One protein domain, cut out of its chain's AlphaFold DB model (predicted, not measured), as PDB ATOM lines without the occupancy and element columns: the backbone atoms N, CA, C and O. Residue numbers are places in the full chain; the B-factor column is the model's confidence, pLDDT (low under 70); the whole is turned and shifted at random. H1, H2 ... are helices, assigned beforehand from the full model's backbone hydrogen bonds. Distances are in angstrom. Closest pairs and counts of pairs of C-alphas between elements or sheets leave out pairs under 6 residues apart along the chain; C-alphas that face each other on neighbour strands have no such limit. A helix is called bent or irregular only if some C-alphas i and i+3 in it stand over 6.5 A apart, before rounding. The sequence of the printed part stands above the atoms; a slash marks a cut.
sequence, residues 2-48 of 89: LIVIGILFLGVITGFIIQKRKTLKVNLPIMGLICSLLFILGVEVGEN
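Overview. This is residues 2 to 48 of the 89 residues of the protein "Lysine exporter LysO family protein" of Bacteroidales bacterium (UniProt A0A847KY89). Two long helices, H1 and H2, make an open, flat V: they are joined at one end by the link of residues 21 to 26, and their far ends spread away from each other with the space between the arms empty. Neither helix packs on the other. The printed part has 47 residues with two named helices, H1 then H2 along the chain, and no named strand; the class is all helix. It is only just loose, close to extended, with a radius of gyration of the C-alphas of 14.1 A, and the C-alphas span 40 by 32 by 7 A.

Along the chain. Find C-alpha 2 at (36.599, -53.398, -57.002); from there H1, residues 2 to 20, runs 27.2 A to C-alpha 20 at (12.588, -43.617, -48.628). Pass residues 21 to 26 and find C-alpha 27 at (17.706, -33.973, -44.094), where H2, residues 27 to 47, begins; it runs 30.3 A to C-alpha 47 at (46.786, -26.077, -47.651). Neither helix is bent.

Arrangement. Look at x: it falls from C-alpha 2 to C-alpha 20 in H1 and rises from C-alpha 27 to C-alpha 47 in H2. H1 and H2 are apart, with no C-alpha of the one within 8 A of the other. Residues 2 to 17, which belong to H1, stand free, and so do residues 20 to 25 and residues 28 to 48, of which 28 to 47 belong to H2. In H1 and H2 every O i to N i+4 pair is within hydrogen-bond range.

Size, cuts and confidence. The two C-alphas farthest apart are those of Thr 23, in the link, and Asn 48, at 41.9 A. The printed part has no cut, and the link from H1 to H2 is short, with 6 residues. In the B-factor column the mean pLDDT of the printed part is 82.4; look at residues 20 to 26 for the values under 70, where the model's confidence is low.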
ATOM      1  N   LEU A   2      37.934 -52.774 -57.102       88.88
ATOM      2  CA  LEU A   2      36.599 -53.398 -57.002       88.88
ATOM      3  C   LEU A   2      35.977 -53.349 -55.595       88.88
ATOM      4  O   LEU A   2      34.796 -53.062 -55.463       88.88
ATOM      5  N   ILE A   3      36.782 -53.551 -54.549       92.31
ATOM      6  CA  ILE A   3      36.326 -53.471 -53.150       92.31
ATOM      7  C   ILE A   3      35.850 -52.054 -52.796       92.31
ATOM      8  O   ILE A   3      34.791 -51.893 -52.198       92.31
ATOM      9  N   VAL A   4      36.589 -51.024 -53.220       91.75
ATOM     10  CA  VAL A   4      36.226 -49.613 -52.989       91.75
ATOM     11  C   VAL A   4      34.921 -49.278 -53.710       91.75
ATOM     12  O   VAL A   4      34.018 -48.696 -53.119       91.75
ATOM     13  N   ILE A   5      34.786 -49.720 -54.961       91.62
ATOM     14  CA  ILE A   5      33.564 -49.549 -55.758       91.62
ATOM     15  C   ILE A   5      32.376 -50.277 -55.111       91.62
ATOM     16  O   ILE A   5      31.289 -49.713 -55.028       91.62
ATOM     17  N   GLY A   6      32.582 -51.491 -54.595       92.06
ATOM     18  CA  GLY A   6      31.547 -52.259 -53.899       92.06
ATOM     19  C   GLY A   6      31.061 -51.584 -52.616       92.06
ATOM     20  O   GLY A   6      29.858 -51.514 -52.372       92.06
ATOM     21  N   ILE A   7      31.979 -51.022 -51.827       90.56
ATOM     22  CA  ILE A   7      31.650 -50.281 -50.602       90.56
ATOM     23  C   ILE A   7      30.892 -48.984 -50.932       90.56
ATOM     24  O   ILE A   7      29.907 -48.672 -50.265       90.56
ATOM     25  N   LEU A   8      31.284 -48.264 -51.990       90.12
ATOM     26  CA  LEU A   8      30.552 -47.084 -52.469       90.12
ATOM     27  C   LEU A   8      29.122 -47.441 -52.896       90.12
ATOM     28  O   LEU A   8      28.174 -46.760 -52.508       90.12
ATOM     29  N   PHE A   9      28.952 -48.542 -53.634       90.75
ATOM     30  CA  PHE A   9      27.634 -49.028 -54.043       90.75
ATOM     31  C   PHE A   9      26.747 -49.381 -52.847       90.75
ATOM     32  O   PHE A   9      25.586 -48.972 -52.793       90.75
ATOM     33  N   LEU A  10      27.298 -50.093 -51.862       90.94
ATOM     34  CA  LEU A  10      26.598 -50.418 -50.620       90.94
ATOM     35  C   LEU A  10      26.183 -49.157 -49.855       90.94
ATOM     36  O   LEU A  10      25.055 -49.092 -49.362       90.94
ATOM     37  N   GLY A  11      27.044 -48.138 -49.804       86.44
ATOM     38  CA  GLY A  11      26.729 -46.842 -49.201       86.44
ATOM     39  C   GLY A  11      25.545 -46.147 -49.881       86.44
ATOM     40  O   GLY A  11      24.616 -45.713 -49.201       86.44
ATOM     41  N   VAL A  12      25.526 -46.111 -51.219       85.94
ATOM     42  CA  VAL A  12      24.432 -45.505 -52.000       85.94
ATOM     43  C   VAL A  12      23.113 -46.253 -51.793       85.94
ATOM     44  O   VAL A  12      22.087 -45.624 -51.537       85.94
ATOM     45  N   ILE A  13      23.129 -47.589 -51.842       88.06
ATOM     46  CA  ILE A  13      21.933 -48.420 -51.623       88.06
ATOM     47  C   ILE A  13      21.379 -48.206 -50.212       88.06
ATOM     48  O   ILE A  13      20.174 -48.012 -50.032       88.06
ATOM     49  N   THR A  14      22.258 -48.193 -49.211       84.56
ATOM     50  CA  THR A  14      21.876 -47.996 -47.809       84.56
ATOM     51  C   THR A  14      21.272 -46.606 -47.598       84.56
ATOM     52  O   THR A  14      20.191 -46.486 -47.018       84.56
ATOM     53  N   GLY A  15      21.901 -45.559 -48.144       81.69
ATOM     54  CA  GLY A  15      21.375 -44.192 -48.114       81.69
ATOM     55  C   GLY A  15      20.016 -44.057 -48.810       81.69
ATOM     56  O   GLY A  15      19.111 -43.413 -48.280       81.69
ATOM     57  N   PHE A  16      19.829 -44.732 -49.948       82.12
ATOM     58  CA  PHE A  16      18.576 -44.709 -50.703       82.12
ATOM     59  C   PHE A  16      17.409 -45.372 -49.952       82.12
ATOM     60  O   PHE A  16      16.298 -44.838 -49.916       82.12
ATOM     61  N   ILE A  17      17.651 -46.515 -49.298       80.19
ATOM     62  CA  ILE A  17      16.635 -47.211 -48.489       80.19
ATOM     63  C   ILE A  17      16.211 -46.351 -47.287       80.19
ATOM     64  O   ILE A  17      15.017 -46.262 -46.980       80.19
ATOM     65  N   ILE A  18      17.171 -45.687 -46.637       73.88
ATOM     66  CA  ILE A  18      16.933 -44.816 -45.476       73.88
ATOM     67  C   ILE A  18      16.171 -43.547 -45.887       73.88
ATOM     68  O   ILE A  18      15.228 -43.158 -45.198       73.88
ATOM     69  N   GLN A  19      16.490 -42.944 -47.039       70.44
ATOM     70  CA  GLN A  19      15.801 -41.747 -47.543       70.44
ATOM     71  C   GLN A  19      14.321 -42.006 -47.879       70.44
ATOM     72  O   GLN A  19      13.474 -41.125 -47.708       70.44
ATOM     73  N   LYS A  20      13.975 -43.226 -48.311       66.62
ATOM     74  CA  LYS A  20      12.588 -43.617 -48.628       66.62
ATOM     75  C   LYS A  20      11.672 -43.656 -47.396       66.62
ATOM     76  O   LYS A  20      10.453 -43.538 -47.529       66.62
ATOM     77  N   ARG A  21      12.233 -43.786 -46.188       63.66
ATOM     78  CA  ARG A  21      11.505 -43.742 -44.911       63.66
ATOM     79  C   ARG A  21      11.357 -42.275 -44.467       63.66
ATOM     80  O   ARG A  21      12.044 -41.818 -43.560       63.66
ATOM     81  N   LYS A  22      10.434 -41.533 -45.101       59.12
ATOM     82  CA  LYS A  22      10.120 -40.096 -44.865       59.12
ATOM     83  C   LYS A  22       9.772 -39.694 -43.411       59.12
ATOM     84  O   LYS A  22       9.469 -38.533 -43.159       59.12
ATOM     85  N   THR A  23       9.774 -40.619 -42.455       58.19
ATOM     86  CA  THR A  23       9.337 -40.404 -41.066       58.19
ATOM     87  C   THR A  23      10.429 -39.868 -40.141       58.19
ATOM     88  O   THR A  23      10.134 -39.489 -39.012       58.19
ATOM     89  N   LEU A  24      11.681 -39.807 -40.593       59.12
ATOM     90  CA  LEU A  24      12.799 -39.258 -39.827       59.12
ATOM     91  C   LEU A  24      13.252 -37.950 -40.489       59.12
ATOM     92  O   LEU A  24      13.425 -37.903 -41.704       59.12
ATOM     93  N   LYS A  25      13.458 -36.876 -39.711       65.12
ATOM     94  CA  LYS A  25      14.019 -35.583 -40.167       65.12
ATOM     95  C   LYS A  25      15.510 -35.716 -40.546       65.12
ATOM     96  O   LYS A  25      16.350 -34.966 -40.060       65.12
ATOM     97  N   VAL A  26      15.855 -36.682 -41.397       68.50
ATOM     98  CA  VAL A  26      17.233 -37.021 -41.792       68.50
ATOM     99  C   VAL A  26      17.899 -35.940 -42.639       68.50
ATOM    100  O   VAL A  26      19.120 -35.856 -42.655       68.50
ATOM    101  N   ASN A  27      17.134 -35.050 -43.278       72.00
ATOM    102  CA  ASN A  27      17.706 -33.973 -44.094       72.00
ATOM    103  C   ASN A  27      18.586 -33.001 -43.293       72.00
ATOM    104  O   ASN A  27      19.565 -32.492 -43.831       72.00
ATOM    105  N   LEU A  28      18.258 -32.745 -42.022       77.50
ATOM    106  CA  LEU A  28      18.988 -31.777 -41.202       77.50
ATOM    107  C   LEU A  28      20.416 -32.248 -40.848       77.50
ATOM    108  O   LEU A  28      21.357 -31.502 -41.114       77.50
ATOM    109  N   PRO A  29      20.628 -33.477 -40.329       82.62
ATOM    110  CA  PRO A  29      21.977 -33.982 -40.086       82.62
ATOM    111  C   PRO A  29      22.760 -34.242 -41.379       82.62
ATOM    112  O   PRO A  29      23.964 -34.015 -41.397       82.62
ATOM    113  N   ILE A  30      22.102 -34.657 -42.472       83.69
ATOM    114  CA  ILE A  30      22.773 -34.873 -43.768       83.69
ATOM    115  C   ILE A  30      23.361 -33.564 -44.300       83.69
ATOM    116  O   ILE A  30      24.515 -33.541 -44.717       83.69
ATOM    117  N   MET A  31      22.602 -32.466 -44.246       86.00
ATOM    118  CA  MET A  31      23.094 -31.147 -44.648       86.00
ATOM    119  C   MET A  31      24.311 -30.721 -43.814       86.00
ATOM    120  O   MET A  31      25.309 -30.264 -44.367       86.00
ATOM    121  N   GLY A  32      24.255 -30.919 -42.491       89.69
ATOM    122  CA  GLY A  32      25.378 -30.627 -41.596       89.69
ATOM    123  C   GLY A  32      26.627 -31.453 -41.919       89.69
ATOM    124  O   GLY A  32      27.724 -30.903 -41.986       89.69
ATOM    125  N   LEU A  33      26.458 -32.753 -42.189       87.81
ATOM    126  CA  LEU A  33      27.549 -33.650 -42.580       87.81
ATOM    127  C   LEU A  33      28.172 -33.255 -43.920       87.81
ATOM    128  O   LEU A  33      29.392 -33.186 -44.009       87.81
ATOM    129  N   ILE A  34      27.364 -32.951 -44.942       91.75
ATOM    130  CA  ILE A  34      27.872 -32.495 -46.245       91.75
ATOM    131  C   ILE A  34      28.670 -31.203 -46.069       91.75
ATOM    132  O   ILE A  34      29.781 -31.100 -46.576       91.75
ATOM    133  N   CYS A  35      28.139 -30.241 -45.316       92.81
ATOM    134  CA  CYS A  35      28.821 -28.972 -45.080       92.81
ATOM    135  C   CYS A  35      30.151 -29.171 -44.334       92.81
ATOM    136  O   CYS A  35      31.167 -28.598 -44.716       92.81
ATOM    137  N   SER A  36      30.177 -30.042 -43.320       92.94
ATOM    138  CA  SER A  36      31.398 -30.368 -42.574       92.94
ATOM    139  C   SER A  36      32.441 -31.076 -43.444       92.94
ATOM    140  O   SER A  36      33.615 -30.715 -43.392       92.94
ATOM    141  N   LEU A  37      32.024 -32.027 -44.286       92.31
ATOM    142  CA  LEU A  37      32.909 -32.706 -45.234       92.31
ATOM    143  C   LEU A  37      33.470 -31.736 -46.279       92.31
ATOM    144  O   LEU A  37      34.669 -31.752 -46.534       92.31
ATOM    145  N   LEU A  38      32.630 -30.866 -46.849       92.12
ATOM    146  CA  LEU A  38      33.059 -29.840 -47.805       92.12
ATOM    147  C   LEU A  38      34.019 -28.832 -47.169       92.12
ATOM    148  O   LEU A  38      34.956 -28.388 -47.825       92.12
ATOM    149  N   PHE A  39      33.806 -28.488 -45.898       92.69
ATOM    150  CA  PHE A  39      34.700 -27.605 -45.159       92.69
ATOM    151  C   PHE A  39      36.084 -28.233 -44.968       92.69
ATOM    152  O   PHE A  39      37.085 -27.605 -45.301       92.69
ATOM    153  N   ILE A  40      36.142 -29.481 -44.494       91.69
ATOM    154  CA  ILE A  40      37.405 -30.219 -44.324       91.69
ATOM    155  C   ILE A  40      38.120 -30.363 -45.670       91.69
ATOM    156  O   ILE A  40      39.302 -30.044 -45.769       91.69
ATOM    157  N   LEU A  41      37.388 -30.745 -46.721       90.00
ATOM    158  CA  LEU A  41      37.916 -30.840 -48.080       90.00
ATOM    159  C   LEU A  41      38.507 -29.501 -48.549       90.00
ATOM    160  O   LEU A  41      39.599 -29.466 -49.104       90.00
ATOM    161  N   GLY A  42      37.806 -28.390 -48.313       87.00
ATOM    162  CA  GLY A  42      38.282 -27.056 -48.674       87.00
ATOM    163  C   GLY A  42      39.592 -26.682 -47.977       87.00
ATOM    164  O   GLY A  42      40.465 -26.087 -48.607       87.00
ATOM    165  N   VAL A  43      39.756 -27.068 -46.710       85.88
ATOM    166  CA  VAL A  43      41.000 -26.856 -45.953       85.88
ATOM    167  C   VAL A  43      42.131 -27.734 -46.497       85.88
ATOM    168  O   VAL A  43      43.196 -27.208 -46.813       85.88
ATOM    169  N   GLU A  44      41.897 -29.036 -46.684       83.75
ATOM    170  CA  GLU A  44      42.903 -29.972 -47.216       83.75
ATOM    171  C   GLU A  44      43.394 -29.570 -48.616       83.75
ATOM    172  O   GLU A  44      44.589 -29.618 -48.916       83.75
ATOM    173  N   VAL A  45      42.471 -29.138 -49.478       81.88
ATOM    174  CA  VAL A  45      42.770 -28.676 -50.839       81.88
ATOM    175  C   VAL A  45      43.475 -27.315 -50.822       81.88
ATOM    176  O   VAL A  45      44.358 -27.081 -51.646       81.88
ATOM    177  N   GLY A  46      43.127 -26.425 -49.885       77.50
ATOM    178  CA  GLY A  46      43.706 -25.083 -49.760       77.50
ATOM    179  C   GLY A  46      45.119 -25.049 -49.165       77.50
ATOM    180  O   GLY A  46      45.926 -24.207 -49.557       77.50
ATOM    181  N   GLU A  47      45.447 -25.967 -48.253       72.81
ATOM    182  CA  GLU A  47      46.786 -26.077 -47.651       72.81
ATOM    183  C   GLU A  47      47.815 -26.675 -48.632       72.81
ATOM    184  O   GLU A  47      49.018 -26.393 -48.570       72.81
ATOM    185  N   ASN A  48      47.349 -27.471 -49.598       77.88
ATOM    186  CA  ASN A  48      48.212 -28.144 -50.553       77.88
ATOM    187  C   ASN A  48      48.620 -27.214 -51.710       77.88
ATOM    188  O   ASN A  48      47.931 -27.093 -52.723       77.88
TER     189      ASN A  48